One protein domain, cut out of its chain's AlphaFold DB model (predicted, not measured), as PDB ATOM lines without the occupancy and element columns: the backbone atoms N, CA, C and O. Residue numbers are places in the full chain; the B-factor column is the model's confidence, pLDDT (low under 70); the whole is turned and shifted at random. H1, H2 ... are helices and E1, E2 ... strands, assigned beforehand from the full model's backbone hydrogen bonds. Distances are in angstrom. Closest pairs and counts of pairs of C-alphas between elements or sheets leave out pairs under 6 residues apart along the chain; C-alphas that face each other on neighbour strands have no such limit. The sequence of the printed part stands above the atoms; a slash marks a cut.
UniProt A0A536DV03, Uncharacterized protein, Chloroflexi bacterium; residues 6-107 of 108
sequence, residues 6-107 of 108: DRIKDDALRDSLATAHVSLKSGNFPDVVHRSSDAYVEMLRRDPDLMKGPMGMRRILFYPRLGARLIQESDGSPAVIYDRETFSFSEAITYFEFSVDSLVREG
ATOM      1  N   ASP A   6     -17.765 -11.388  37.578       87.56
ATOM      2  CA  ASP A   6     -16.463 -11.822  37.046       87.56
ATOM      3  C   ASP A   6     -15.919 -13.108  37.703       87.56
ATOM      4  O   ASP A   6     -14.970 -13.706  37.207       87.56
ATOM      5  N   ARG A   7     -16.494 -13.535  38.839       89.88
ATOM      6  CA  ARG A   7     -16.112 -14.770  39.547       89.88
ATOM      7  C   ARG A   7     -16.943 -15.987  39.149       89.88
ATOM      8  O   ARG A   7     -16.562 -17.097  39.510       89.88
ATOM      9  N   ILE A   8     -18.062 -15.778  38.460       90.19
ATOM     10  CA  ILE A   8     -18.838 -16.849  37.824       90.19
ATOM     11  C   ILE A   8     -17.964 -17.378  36.695       90.19
ATOM     12  O   ILE A   8     -17.430 -16.567  35.937       90.19
ATOM     13  N   LYS A   9     -17.742 -18.686  36.592       89.88
ATOM     14  CA  LYS A   9     -16.800 -19.243  35.603       89.88
ATOM     15  C   LYS A   9     -17.462 -19.505  34.256       89.88
ATOM     16  O   LYS A   9     -16.791 -19.411  33.236       89.88
ATOM     17  N   ASP A  10     -18.757 -19.758  34.257       92.50
ATOM     18  CA  ASP A  10     -19.549 -20.072  33.091       92.50
ATOM     19  C   ASP A  10     -19.958 -18.791  32.388       92.50
ATOM     20  O   ASP A  10     -20.698 -17.964  32.928       92.50
ATOM     21  N   ASP A  11     -19.468 -18.642  31.165       92.56
ATOM     22  CA  ASP A  11     -19.659 -17.428  30.387       92.56
ATOM     23  C   ASP A  11     -21.144 -17.182  30.080       92.56
ATOM     24  O   ASP A  11     -21.617 -16.057  30.223       92.56
ATOM     25  N   ALA A  12     -21.919 -18.228  29.773       92.44
ATOM     26  CA  ALA A  12     -23.337 -18.082  29.442       92.44
ATOM     27  C   ALA A  12     -24.175 -17.635  30.651       92.44
ATOM     28  O   ALA A  12     -25.028 -16.748  30.541       92.44
ATOM     29  N   LEU A  13     -23.926 -18.215  31.828       93.94
ATOM     30  CA  LEU A  13     -24.590 -17.801  33.062       93.94
ATOM     31  C   LEU A  13     -24.142 -16.406  33.508       93.94
ATOM     32  O   LEU A  13     -24.971 -15.610  33.964       93.94
ATOM     33  N   ARG A  14     -22.854 -16.081  33.335       95.00
ATOM     34  CA  ARG A  14     -22.319 -14.744  33.608       95.00
ATOM     35  C   ARG A  14     -22.993 -13.692  32.733       95.00
ATOM     36  O   ARG A  14     -23.437 -12.677  33.265       95.00
ATOM     37  N   ASP A  15     -23.130 -13.947  31.436       94.69
ATOM     38  CA  ASP A  15     -23.756 -13.028  30.482       94.69
ATOM     39  C   ASP A  15     -25.257 -12.846  30.754       94.69
ATOM     40  O   ASP A  15     -25.786 -11.727  30.689       94.69
ATOM     41  N   SER A  16     -25.951 -13.922  31.143       94.75
ATOM     42  CA  SER A  16     -27.356 -13.854  31.562       94.75
ATOM     43  C   SER A  16     -27.540 -12.928  32.771       94.75
ATOM     44  O   SER A  16     -28.391 -12.032  32.759       94.75
ATOM     45  N   LEU A  17     -26.688 -13.066  33.793       95.88
ATOM     46  CA  LEU A  17     -26.730 -12.215  34.984       95.88
ATOM     47  C   LEU A  17     -26.201 -10.798  34.718       95.88
ATOM     48  O   LEU A  17     -26.712  -9.836  35.292       95.88
ATOM     49  N   ALA A  18     -25.246 -10.615  33.809       95.88
ATOM     50  CA  ALA A  18     -24.849  -9.286  33.351       95.88
ATOM     51  C   ALA A  18     -26.033  -8.555  32.699       95.88
ATOM     52  O   ALA A  18     -26.275  -7.382  32.992       95.88
ATOM     53  N   THR A  19     -26.830  -9.269  31.900       96.06
ATOM     54  CA  THR A  19     -28.068  -8.740  31.313       96.06
ATOM     55  C   THR A  19     -29.103  -8.419  32.393       96.06
ATOM     56  O   THR A  19     -29.665  -7.325  32.389       96.06
ATOM     57  N   ALA A  20     -29.294  -9.301  33.380       96.25
ATOM     58  CA  ALA A  20     -30.171  -9.029  34.521       96.25
ATOM     59  C   ALA A  20     -29.750  -7.754  35.279       96.25
ATOM     60  O   ALA A  20     -30.590  -6.945  35.660       96.25
ATOM     61  N   HIS A  21     -28.448  -7.509  35.441       96.00
ATOM     62  CA  HIS A  21     -27.950  -6.282  36.065       96.00
ATOM     63  C   HIS A  21     -28.262  -5.026  35.231       96.00
ATOM     64  O   HIS A  21     -28.539  -3.966  35.798       96.00
ATOM     65  N   VAL A  22     -28.252  -5.119  33.897       96.69
ATOM     66  CA  VAL A  22     -28.710  -4.028  33.021       96.69
ATOM     67  C   VAL A  22     -30.207  -3.774  33.220       96.69
ATOM     68  O   VAL A  22     -30.591  -2.628  33.458       96.69
ATOM     69  N   SER A  23     -31.030  -4.825  33.228       96.88
ATOM     70  CA  SER A  23     -32.478  -4.729  33.467       96.88
ATOM     71  C   SER A  23     -32.820  -4.139  34.836       96.88
ATOM     72  O   SER A  23     -33.757  -3.351  34.965       96.88
ATOM     73  N   LEU A  24     -32.015  -4.444  35.858       95.19
ATOM     74  CA  LEU A  24     -32.162  -3.864  37.192       95.19
ATOM     75  C   LEU A  24     -31.963  -2.345  37.160       95.19
ATOM     76  O   LEU A  24     -32.752  -1.608  37.751       95.19
ATOM     77  N   LYS A  25     -30.946  -1.867  36.431       95.12
ATOM     78  CA  LYS A  25     -30.675  -0.428  36.270       95.12
ATOM     79  C   LYS A  25     -31.757   0.286  35.465       95.12
ATOM     80  O   LYS A  25     -32.012   1.457  35.721       95.12
ATOM     81  N   SER A  26     -32.380  -0.396  34.504       96.25
ATOM     82  CA  SER A  26     -33.459   0.169  33.687       96.25
ATOM     83  C   SER A  26     -34.845   0.061  34.331       96.25
ATOM     84  O   SER A  26     -35.821   0.496  33.728       96.25
ATOM     85  N   GLY A  27     -34.960  -0.533  35.525       96.56
ATOM     86  CA  GLY A  27     -36.236  -0.704  36.223       96.56
ATOM     87  C   GLY A  27     -37.103  -1.864  35.719       96.56
ATOM     88  O   GLY A  27     -38.264  -1.965  36.107       96.56
ATOM     89  N   ASN A  28     -36.574  -2.753  34.870       97.25
ATOM     90  CA  ASN A  28     -37.304  -3.923  34.375       97.25
ATOM     91  C   ASN A  28     -37.178  -5.100  35.356       97.25
ATOM     92  O   ASN A  28     -36.478  -6.079  35.105       97.25
ATOM     93  N   PHE A  29     -37.835  -4.980  36.508       97.38
ATOM     94  CA  PHE A  29     -37.750  -5.948  37.607       97.38
ATOM     95  C   PHE A  29     -38.242  -7.361  37.268       97.38
ATOM     96  O   PHE A  29     -37.584  -8.304  37.711       97.38
ATOM     97  N   PRO A  30     -39.318  -7.555  36.477       96.75
ATOM     98  CA  PRO A  30     -39.703  -8.893  36.036       96.75
ATOM     99  C   PRO A  30     -38.563  -9.614  35.312       96.75
ATOM    100  O   PRO A  30     -38.211 -10.730  35.687       96.75
ATOM    101  N   ASP A  31     -37.912  -8.954  34.349       97.19
ATOM    102  CA  ASP A  31     -36.798  -9.554  33.604       97.19
ATOM    103  C   ASP A  31     -35.609  -9.906  34.519       97.19
ATOM    104  O   ASP A  31     -35.008 -10.969  34.356       97.19
ATOM    105  N   VAL A  32     -35.323  -9.090  35.545       97.50
ATOM    106  CA  VAL A  32     -34.302  -9.416  36.560       97.50
ATOM    107  C   VAL A  32     -34.635 -10.718  37.281       97.50
ATOM    108  O   VAL A  32     -33.768 -11.585  37.402       97.50
ATOM    109  N   VAL A  33     -35.869 -10.861  37.775       97.19
ATOM    110  CA  VAL A  33     -36.285 -12.048  38.534       97.19
ATOM    111  C   VAL A  33     -36.257 -13.285  37.645       97.19
ATOM    112  O   VAL A  33     -35.735 -14.315  38.078       97.19
ATOM    113  N   HIS A  34     -36.740 -13.182  36.405       96.88
ATOM    114  CA  HIS A  34     -36.716 -14.285  35.446       96.88
ATOM    115  C   HIS A  34     -35.289 -14.740  35.151       96.88
ATOM    116  O   HIS A  34     -34.933 -15.863  35.499       96.88
ATOM    117  N   ARG A  35     -34.418 -13.849  34.664       97.06
ATOM    118  CA  ARG A  35     -33.027 -14.203  34.328       97.06
ATOM    119  C   ARG A  35     -32.233 -14.722  35.517       97.06
ATOM    120  O   ARG A  35     -31.453 -15.660  35.372       97.06
ATOM    121  N   SER A  36     -32.426 -14.129  36.695       97.38
ATOM    122  CA  SER A  36     -31.726 -14.571  37.906       97.38
ATOM    123  C   SER A  36     -32.170 -15.971  38.319       97.38
ATOM    124  O   SER A  36     -31.338 -16.808  38.669       97.38
ATOM    125  N   SER A  37     -33.471 -16.245  38.257       97.31
ATOM    126  CA  SER A  37     -34.031 -17.558  38.581       97.31
ATOM    127  C   SER A  37     -33.628 -18.606  37.552       97.31
ATOM    128  O   SER A  37     -33.192 -19.686  37.941       97.31
ATOM    129  N   ASP A  38     -33.685 -18.268  36.264       96.62
ATOM    130  CA  ASP A  38     -33.283 -19.147  35.167       96.62
ATOM    131  C   ASP A  38     -31.803 -19.512  35.268       96.62
ATOM    132  O   ASP A  38     -31.458 -20.685  35.169       96.62
ATOM    133  N   ALA A  39     -30.928 -18.542  35.556       96.62
ATOM    134  CA  ALA A  39     -29.504 -18.802  35.758       96.62
ATOM    135  C   ALA A  39     -29.251 -19.755  36.941       96.62
ATOM    136  O   ALA A  39     -28.410 -20.650  36.858       96.62
ATOM    137  N   TYR A  40     -29.999 -19.596  38.036       96.56
ATOM    138  CA  TYR A  40     -29.899 -20.485  39.193       96.56
ATOM    139  C   TYR A  40     -30.424 -21.895  38.889       96.56
ATOM    140  O   TYR A  40     -29.794 -22.881  39.264       96.56
ATOM    141  N   VAL A  41     -31.554 -22.015  38.190       96.25
ATOM    142  CA  VAL A  41     -32.103 -23.312  37.774       96.25
ATOM    143  C   VAL A  41     -31.162 -24.010  36.800       96.25
ATOM    144  O   VAL A  41     -30.920 -25.202  36.940       96.25
ATOM    145  N   GLU A  42     -30.595 -23.280  35.847       95.75
ATOM    146  CA  GLU A  42     -29.651 -23.820  34.875       95.75
ATOM    147  C   GLU A  42     -28.377 -24.345  35.553       95.75
ATOM    148  O   GLU A  42     -27.921 -25.443  35.239       95.75
ATOM    149  N   MET A  43     -27.859 -23.639  36.565       94.75
ATOM    150  CA  MET A  43     -26.785 -24.152  37.425       94.75
ATOM    151  C   MET A  43     -27.165 -25.500  38.068       94.75
ATOM    152  O   MET A  43     -26.370 -26.436  38.051       94.75
ATOM    153  N   LEU A  44     -28.391 -25.633  38.590       94.50
ATOM    154  CA  LEU A  44     -28.879 -26.883  39.187       94.50
ATOM    155  C   LEU A  44     -29.138 -27.997  38.160       94.50
ATOM    156  O   LEU A  44     -29.050 -29.171  38.506       94.50
ATOM    157  N   ARG A  45     -29.471 -27.659  36.910       93.12
ATOM    158  CA  ARG A  45     -29.622 -28.644  35.823       93.12
ATOM    159  C   ARG A  45     -28.279 -29.206  35.380       93.12
ATOM    160  O   ARG A  45     -28.190 -30.388  35.064       93.12
ATOM    161  N   ARG A  46     -27.245 -28.363  35.356       92.06
ATOM    162  CA  ARG A  46     -25.882 -28.749  34.964       92.06
ATOM    163  C   ARG A  46     -25.197 -29.630  35.997       92.06
ATOM    164  O   ARG A  46     -24.395 -30.476  35.615       92.06
ATOM    165  N   ASP A  47     -25.545 -29.465  37.270       91.31
ATOM    166  CA  ASP A  47     -25.117 -30.355  38.346       91.31
ATOM    167  C   ASP A  47     -26.329 -30.907  39.129       91.31
ATOM    168  O   ASP A  47     -26.721 -30.359  40.169       91.31
ATOM    169  N   PRO A  48     -26.935 -32.013  38.649       89.19
ATOM    170  CA  PRO A  48     -28.082 -32.640  39.300       89.19
ATOM    171  C   PRO A  48     -27.793 -33.154  40.716       89.19
ATOM    172  O   PRO A  48     -28.732 -33.367  41.489       89.19
ATOM    173  N   ASP A  49     -26.523 -33.361  41.089       90.31
ATOM    174  CA  ASP A  49     -26.169 -33.810  42.438       90.31
ATOM    175  C   ASP A  49     -26.489 -32.735  43.487       90.31
ATOM    176  O   ASP A  49     -26.827 -33.067  44.628       90.31
ATOM    177  N   LEU A  50     -26.528 -31.458  43.088       90.25
ATOM    178  CA  LEU A  50     -26.943 -30.346  43.949       90.25
ATOM    179  C   LEU A  50     -28.406 -30.446  44.401       90.25
ATOM    180  O   LEU A  50     -28.765 -29.859  45.427       90.25
ATOM    181  N   MET A  51     -29.237 -31.186  43.659       92.38
ATOM    182  CA  MET A  51     -30.652 -31.418  43.957       92.38
ATOM    183  C   MET A  51     -30.912 -32.736  44.698       92.38
ATOM    184  O   MET A  51     -32.060 -33.031  45.035       92.38
ATOM    185  N   LYS A  52     -29.877 -33.527  45.008       90.25
ATOM    186  CA  LYS A  52     -30.037 -34.806  45.710       90.25
ATOM    187  C   LYS A  52     -30.048 -34.644  47.232       90.25
ATOM    188  O   LYS A  52     -29.344 -33.821  47.825       90.25
ATOM    189  N   GLY A  53     -30.835 -35.501  47.881       89.19
ATOM    190  CA  GLY A  53     -30.828 -35.680  49.332       89.19
ATOM    191  C   GLY A  53     -31.144 -34.406  50.137       89.19
ATOM    192  O   GLY A  53     -31.854 -33.514  49.666       89.19
ATOM    193  N   PRO A  54     -30.618 -34.297  51.372       89.69
ATOM    194  CA  PRO A  54     -30.889 -33.159  52.253       89.69
ATOM    195  C   PRO A  54     -30.440 -31.803  51.686       89.69
ATOM    196  O   PRO A  54     -31.013 -30.774  52.044       89.69
ATOM    197  N   MET A  55     -29.434 -31.786  50.802       86.38
ATOM    198  CA  MET A  55     -28.945 -30.558  50.168       86.38
ATOM    199  C   MET A  55     -29.953 -29.990  49.165       86.38
ATOM    200  O   MET A  55     -30.243 -28.795  49.233       86.38
ATOM    201  N   GLY A  56     -30.557 -30.832  48.321       90.69
ATOM    202  CA  GLY A  56     -31.621 -30.401  47.407       90.69
ATOM    203  C   GLY A  56     -32.820 -29.811  48.149       90.69
ATOM    204  O   GLY A  56     -33.266 -28.703  47.847       90.69
ATOM    205  N   MET A  57     -33.263 -30.482  49.218       90.62
ATOM    206  CA  MET A  57     -34.342 -29.977  50.078       90.62
ATOM    207  C   MET A  57     -33.997 -28.612  50.690       90.62
ATOM    208  O   MET A  57     -34.828 -27.702  50.727       90.62
ATOM    209  N   ARG A  58     -32.747 -28.436  51.137       91.50
ATOM    210  CA  ARG A  58     -32.268 -27.161  51.679       91.50
ATOM    211  C   ARG A  58     -32.326 -26.055  50.623       91.50
ATOM    212  O   ARG A  58     -32.805 -24.966  50.921       91.50
ATOM    213  N   ARG A  59     -31.904 -26.320  49.386       93.06
ATOM    214  CA  ARG A  59     -31.966 -25.333  48.294       93.06
ATOM    215  C   ARG A  59     -33.394 -24.883  47.998       93.06
ATOM    216  O   ARG A  59     -33.608 -23.687  47.837       93.06
ATOM    217  N   ILE A  60     -34.362 -25.799  48.013       93.25
ATOM    218  CA  ILE A  60     -35.789 -25.468  47.865       93.25
ATOM    219  C   ILE A  60     -36.271 -24.585  49.025       93.25
ATOM    220  O   ILE A  60     -36.893 -23.548  48.798       93.25
ATOM    221  N   LEU A  61     -35.954 -24.948  50.274       92.38
ATOM    222  CA  LEU A  61     -36.403 -24.198  51.456       92.38
ATOM    223  C   LEU A  61     -35.831 -22.776  51.548       92.38
ATOM    224  O   LEU A  61     -36.518 -21.873  52.042       92.38
ATOM    225  N   PHE A  62     -34.574 -22.599  51.140       92.69
ATOM    226  CA  PHE A  62     -33.834 -21.339  51.257       92.69
ATOM    227  C   PHE A  62     -33.832 -20.498  49.976       92.69
ATOM    228  O   PHE A  62     -33.293 -19.393  49.986       92.69
ATOM    229  N   TYR A  63     -34.447 -20.980  48.897       95.25
ATOM    230  CA  TYR A  63     -34.706 -20.163  47.717       95.25
ATOM    231  C   TYR A  63     -35.605 -18.962  48.085       95.25
ATOM    232  O   TYR A  63     -36.519 -19.128  48.905       95.25
ATOM    233  N   PRO A  64     -35.385 -17.756  47.523       94.06
ATOM    234  CA  PRO A  64     -36.214 -16.599  47.839       94.06
ATOM    235  C   PRO A  64     -37.679 -16.856  47.462       94.06
ATOM    236  O   PRO A  64     -37.985 -17.215  46.330       94.06
ATOM    237  N   ARG A  65     -38.596 -16.668  48.416       88.94
ATOM    238  CA  ARG A  65     -40.043 -16.923  48.259       88.94
ATOM    239  C   ARG A  65     -40.830 -15.616  48.145       88.94
ATOM    240  O   ARG A  65     -41.733 -15.355  48.934       88.94
ATOM    241  N   LEU A  66     -40.447 -14.774  47.187       91.94
ATOM    242  CA  LEU A  66     -40.983 -13.424  46.979       91.94
ATOM    243  C   LEU A  66     -41.775 -13.328  45.663       91.94
ATOM    244  O   LEU A  66     -41.586 -12.408  44.869       91.94
ATOM    245  N   GLY A  67     -42.668 -14.290  45.421       91.44
ATOM    246  CA  GLY A  67     -43.480 -14.380  44.198       91.44
ATOM    247  C   GLY A  67     -42.935 -15.336  43.134       91.44
ATOM    248  O   GLY A  67     -43.558 -15.489  42.088       91.44
ATOM    249  N   ALA A  68     -41.814 -15.998  43.410       94.31
ATOM    250  CA  ALA A  68     -41.358 -17.178  42.690       94.31
ATOM    251  C   ALA A  68     -40.907 -18.251  43.692       94.31
ATOM    252  O   ALA A  68     -40.433 -17.928  44.787       94.31
ATOM    253  N   ARG A  69     -41.065 -19.530  43.343       94.94
ATOM    254  CA  ARG A  69     -40.715 -20.672  44.200       94.94
ATOM    255  C   ARG A  69     -39.997 -21.745  43.396       94.94
ATOM    256  O   ARG A  69     -40.485 -22.150  42.347       94.94
ATOM    257  N   LEU A  70     -38.878 -22.234  43.926       96.44
ATOM    258  CA  LEU A  70     -38.183 -23.401  43.393       96.44
ATOM    259  C   LEU A  70     -38.945 -24.672  43.770       96.44
ATOM    260  O   LEU A  70     -39.337 -24.848  44.925       96.44
ATOM    261  N   ILE A  71     -39.109 -25.566  42.808       94.88
ATOM    262  CA  ILE A  71     -39.636 -26.910  42.996       94.88
ATOM    263  C   ILE A  71     -38.691 -27.934  42.372       94.88
ATOM    264  O   ILE A  71     -37.843 -27.605  41.541       94.88
ATOM    265  N   GLN A  72     -38.864 -29.183  42.785       93.81
ATOM    266  CA  GLN A  72     -38.324 -30.338  42.087       93.81
ATOM    267  C   GLN A  72     -39.495 -31.062  41.430       93.81
ATOM    268  O   GLN A  72     -40.460 -31.418  42.110       93.81
ATOM    269  N   GLU A  73     -39.431 -31.224  40.115       92.62
ATOM    270  CA  GLU A  73     -40.432 -31.963  39.358       92.62
ATOM    271  C   GLU A  73     -40.321 -33.472  39.618       92.62
ATOM    272  O   GLU A  73     -39.380 -33.959  40.251       92.62
ATOM    273  N   SER A  74     -41.319 -34.237  39.165       87.31
ATOM    274  CA  SER A  74     -41.388 -35.685  39.415       87.31
ATOM    275  C   SER A  74     -40.242 -36.477  38.776       87.31
ATOM    276  O   SER A  74     -39.929 -37.569  39.239       87.31
ATOM    277  N   ASP A  75     -39.615 -35.930  37.738       87.31
ATOM    278  CA  ASP A  75     -38.422 -36.472  37.081       87.31
ATOM    279  C   ASP A  75     -37.110 -36.097  37.806       87.31
ATOM    280  O   ASP A  75     -36.036 -36.560  37.425       87.31
ATOM    281  N   GLY A  76     -37.189 -35.291  38.871       85.44
ATOM    282  CA  GLY A  76     -36.049 -34.797  39.640       85.44
ATOM    283  C   GLY A  76     -35.491 -33.458  39.152       85.44
ATOM    284  O   GLY A  76     -34.595 -32.919  39.811       85.44
ATOM    285  N   SER A  77     -36.022 -32.904  38.058       89.38
ATOM    286  CA  SER A  77     -35.563 -31.655  37.452       89.38
ATOM    287  C   SER A  77     -35.942 -30.432  38.299       89.38
ATOM    288  O   SER A  77     -37.057 -30.357  38.819       89.38
ATOM    289  N   PRO A  78     -35.051 -29.436  38.453       95.50
ATOM    290  CA  PRO A  78     -35.395 -28.179  39.106       95.50
ATOM    291  C   PRO A  78     -36.220 -27.282  38.170       95.50
ATOM    292  O   PRO A  78     -35.892 -27.106  36.991       95.50
ATOM    293  N   ALA A  79     -37.260 -26.658  38.719       95.38
ATOM    294  CA  ALA A  79     -38.085 -25.674  38.024       95.38
ATOM    295  C   ALA A  79     -38.514 -24.551  38.975       95.38
ATOM    296  O   ALA A  79     -38.516 -24.720  40.195       95.38
ATOM    297  N   VAL A  80     -38.878 -23.396  38.419       96.44
ATOM    298  CA  VAL A  80     -39.408 -22.262  39.186       96.44
ATOM    299  C   VAL A  80     -40.850 -22.011  38.773       96.44
ATOM    300  O   VAL A  80     -41.154 -21.881  37.591       96.44
ATOM    301  N   ILE A  81     -41.732 -21.931  39.765       95.81
ATOM    302  CA  ILE A  81     -43.114 -21.493  39.593       95.81
ATOM    303  C   ILE A  81     -43.186 -20.021  39.981       95.81
ATOM    304  O   ILE A  81     -42.773 -19.648  41.081       95.81
ATOM    305  N   TYR A  82     -43.742 -19.204  39.092       95.56
ATOM    306  CA  TYR A  82     -44.016 -17.793  39.335       95.56
ATOM    307  C   TYR A  82     -45.464 -17.639  39.783       95.56
ATOM    308  O   TYR A  82     -46.388 -17.991  39.055       95.56
ATOM    309  N   ASP A  83     -45.661 -17.116  40.989       93.25
ATOM    310  CA  ASP A  83     -46.996 -16.883  41.544       93.25
ATOM    311  C   ASP A  83     -47.594 -15.549  41.032       93.25
ATOM    312  O   ASP A  83     -48.782 -15.285  41.212       93.25
ATOM    313  N   ARG A  84     -46.770 -14.689  40.411       92.56
ATOM    314  CA  ARG A  84     -47.142 -13.390  39.819       92.56
ATOM    315  C   ARG A  84     -46.111 -12.928  38.783       92.56
ATOM    316  O   ARG A  84     -44.989 -13.423  38.766       92.56
ATOM    317  N   GLU A  85     -46.476 -11.919  37.993       89.94
ATOM    318  CA  GLU A  85     -45.648 -11.387  36.893       89.94
ATOM    319  C   GLU A  85     -44.897 -10.089  37.242       89.94
ATOM    320  O   GLU A  85     -43.905  -9.744  36.605       89.94
ATOM    321  N   THR A  86     -45.348  -9.348  38.257       93.56
ATOM    322  CA  THR A  86     -44.762  -8.055  38.638       93.56
ATOM    323  C   THR A  86     -43.995  -8.147  39.947       93.56
ATOM    324  O   THR A  86     -44.499  -8.707  40.925       93.56
ATOM    325  N   PHE A  87     -42.826  -7.509  39.993       96.19
ATOM    326  CA  PHE A  87     -41.933  -7.499  41.149       96.19
ATOM    327  C   PHE A  87     -41.473  -6.075  41.459       96.19
ATOM    328  O   PHE A  87     -41.348  -5.238  40.567       96.19
ATOM    329  N   SER A  88     -41.217  -5.803  42.733       96.75
ATOM    330  CA  SER A  88     -40.590  -4.568  43.200       96.75
ATOM    331  C   SER A  88     -39.066  -4.617  43.051       96.75
ATOM    332  O   SER A  88     -38.467  -5.685  42.906       96.75
ATOM    333  N   PHE A  89     -38.417  -3.454  43.162       95.69
ATOM    334  CA  PHE A  89     -36.955  -3.351  43.158       95.69
ATOM    335  C   PHE A  89     -36.298  -4.245  44.220       95.69
ATOM    336  O   PHE A  89     -35.370  -4.989  43.909       95.69
ATOM    337  N   SER A  90     -36.799  -4.208  45.461       95.81
ATOM    338  CA  SER A  90     -36.246  -4.984  46.580       95.81
ATOM    339  C   SER A  90     -36.349  -6.495  46.350       95.81
ATOM    340  O   SER A  90     -35.483  -7.255  46.776       95.81
ATOM    341  N   GLU A  91     -37.385  -6.946  45.646       95.94
ATOM    342  CA  GLU A  91     -37.546  -8.359  45.297       95.94
ATOM    343  C   GLU A  91     -36.580  -8.742  44.174       95.94
ATOM    344  O   GLU A  91     -35.848  -9.721  44.307       95.94
ATOM    345  N   ALA A  92     -36.499  -7.927  43.120       96.50
ATOM    346  CA  ALA A  92     -35.575  -8.140  42.010       96.50
ATOM    347  C   ALA A  92     -34.109  -8.192  42.455       96.50
ATOM    348  O   ALA A  92     -33.390  -9.114  42.067       96.50
ATOM    349  N   ILE A  93     -33.669  -7.258  43.305       95.75
ATOM    350  CA  ILE A  93     -32.294  -7.270  43.819       95.75
ATOM    351  C   ILE A  93     -32.035  -8.499  44.697       95.75
ATOM    352  O   ILE A  93     -30.967  -9.093  44.594       95.75
ATOM    353  N   THR A  94     -33.027  -8.953  45.473       96.44
ATOM    354  CA  THR A  94     -32.897 -10.170  46.290       96.44
ATOM    355  C   THR A  94     -32.660 -11.404  45.420       96.44
ATOM    356  O   THR A  94     -31.756 -12.187  45.706       96.44
ATOM    357  N   TYR A  95     -33.438 -11.581  44.345       96.56
ATOM    358  CA  TYR A  95     -33.233 -12.695  43.411       96.56
ATOM    359  C   TYR A  95     -31.883 -12.598  42.697       96.56
ATOM    360  O   TYR A  95     -31.173 -13.598  42.596       96.56
ATOM    361  N   PHE A  96     -31.505 -11.401  42.249       97.00
ATOM    362  CA  PHE A  96     -30.228 -11.174  41.582       97.00
ATOM    363  C   PHE A  96     -29.035 -11.530  42.478       97.00
ATOM    364  O   PHE A  96     -28.170 -12.312  42.083       97.00
ATOM    365  N   GLU A  97     -28.999 -11.001  43.701       95.62
ATOM    366  CA  GLU A  97     -27.920 -11.263  44.655       95.62
ATOM    367  C   GLU A  97     -27.860 -12.735  45.057       95.62
ATOM    368  O   GLU A  97     -26.779 -13.324  45.055       95.62
ATOM    369  N   PHE A  98     -29.016 -13.343  45.335       96.25
ATOM    370  CA  PHE A  98     -29.107 -14.762  45.669       96.25
ATOM    371  C   PHE A  98     -28.503 -15.646  44.573       96.25
ATOM    372  O   PHE A  98     -27.735 -16.567  44.872       96.25
ATOM    373  N   SER A  99     -28.836 -15.371  43.310       95.44
ATOM    374  CA  SER A  99     -28.325 -16.138  42.179       95.44
ATOM    375  C   SER A  99     -26.829 -15.919  41.998       95.44
ATOM    376  O   SER A  99     -26.085 -16.896  41.977       95.44
ATOM    377  N   VAL A 100     -26.352 -14.670  41.968       95.25
ATOM    378  CA  VAL A 100     -24.914 -14.370  41.844       95.25
ATOM    379  C   VAL A 100     -24.104 -15.060  42.942       95.25
ATOM    380  O   VAL A 100     -23.103 -15.712  42.650       95.25
ATOM    381  N   ASP A 101     -24.540 -14.959  44.197       94.94
ATOM    382  CA  ASP A 101     -23.824 -15.561  45.322       94.94
ATOM    383  C   ASP A 101     -23.853 -17.092  45.269       94.94
ATOM    384  O   ASP A 101     -22.873 -17.741  45.642       94.94
ATOM    385  N   SER A 102     -24.941 -17.680  44.766       93.31
ATOM    386  CA  SER A 102     -25.034 -19.125  44.564       93.31
ATOM    387  C   SER A 102     -24.084 -19.606  43.470       93.31
ATOM    388  O   SER A 102     -23.306 -20.517  43.734       93.31
ATOM    389  N   LEU A 103     -24.080 -18.973  42.292       93.75
ATOM    390  CA  LEU A 103     -23.204 -19.369  41.184       93.75
ATOM    391  C   LEU A 103     -21.723 -19.246  41.562       93.75
ATOM    392  O   LEU A 103     -20.949 -20.181  41.367       93.75
ATOM    393  N   VAL A 104     -21.341 -18.141  42.211       93.31
ATOM    394  CA  VAL A 104     -19.967 -17.950  42.699       93.31
ATOM    395  C   VAL A 104     -19.581 -19.009  43.736       93.31
ATOM    396  O   VAL A 104     -18.441 -19.472  43.734       93.31
ATOM    397  N   ARG A 105     -20.503 -19.401  44.628       91.56
ATOM    398  CA  ARG A 105     -20.240 -20.418  45.657       91.56
ATOM    399  C   ARG A 105     -20.054 -21.810  45.063       91.56
ATOM    400  O   ARG A 105     -19.143 -22.510  45.491       91.56
ATOM    401  N   GLU A 106     -20.910 -22.214  44.127       89.00
ATOM    402  CA  GLU A 106     -20.786 -23.524  43.473       89.00
ATOM    403  C   GLU A 106     -19.618 -23.552  42.469       89.00
ATOM    404  O   GLU A 106     -19.176 -24.618  42.052       89.00
ATOM    405  N   GLY A 107     -19.062 -22.384  42.125       76.62
ATOM    406  CA  GLY A 107     -17.897 -22.266  41.254       76.62
ATOM    407  C   GLY A 107     -18.203 -22.597  39.799       76.62
ATOM    408  O   GLY A 107     -17.269 -22.975  39.081       76.62
TER     409      GLY A 107
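AT A GLANCE: This is residues 6 to 107 of the 108 residues of an uncharacterized protein of Chloroflexi bacterium (UniProt A0A536DV03). Three helices, H1, H2 and H5, lie side by side as a bundle, and a small two-stranded hairpin, E1 and E2, is set along H2 on the side away from H1. The short H4 packs on E1, and H3 joins H2 to H4 at one end of the bundle. The printed part has 102 residues with five named helices and two named strands, in the order H1 H2 H3 H4 E1 E2 H5; the sheet, in the order E1 - E2, is antiparallel, and the class is mostly helix. The whole is compact, with a radius of gyration of the C-alphas of 12.9 A and spans of 39 by 31 by 18 A.

HOW THE PARTS SIT: H1, residues 11 to 25, touches H2, residues 29 to 46, and the two make a helical hairpin. They run opposite ways at a shallow tilt of 17 degrees, and their closest C-alphas, those of Ala 20 and Val 32, are 4.6 A apart. H5, residues 89 to 106, touches H2 at a shallow tilt of 20 degrees, the same way, with the C-alphas of Ser 36 and Phe 96 closest at 5.2 A. H5 also touches H1, opposite ways at a shallow tilt of 19 degrees, the closest C-alphas being those of Leu 24 and Ala 92 at 7.3 A. H3, residues 48 to 51, and H4, residues 53 to 62, only just touch, and only at the corner, with 3 pairs of C-alphas within 8 A; the closest are Leu 50 and Gly 56, 5.8 A apart. E1, residues 68 to 72, and E2, residues 78 to 82, form an antiparallel hairpin, with N 69 and O 81 at 2.8 A and N 81 and O 69 at 2.9 A, within hydrogen-bond range. The closest C-alphas of H2 and E2 are Val 41 and Pro 78, 6.0 A apart, and those of H4 and E1 are Ile 60 and Leu 70, 5.5 A apart. H4 and H5 are apart. In H1, H2, H4 and H5 every O i to N i+4 pair is within hydrogen-bond range; H3 is too short for such a pair.

IN THESE COORDINATES: H1 begins at C-alpha 11, (-19.659, -17.428, 30.387), and is 21.1 A long from first to last C-alpha. H2 measures 25.8 A, H3 5.5 A and H4 14.8 A. E1 and E2 each measure 13.5 A; C-alpha 68 is at (-41.358, -17.178, 42.690). H5 measures 25.9 A and ends at C-alpha 106, (-20.786, -23.524, 43.473).

THE WHOLE: The two C-alphas farthest apart, those of Ser 26 and Gly 53, are 39.2 A apart. The printed part has no cut and no long link. Mean pLDDT of the printed part is 93.7, and no printed residue is under 70.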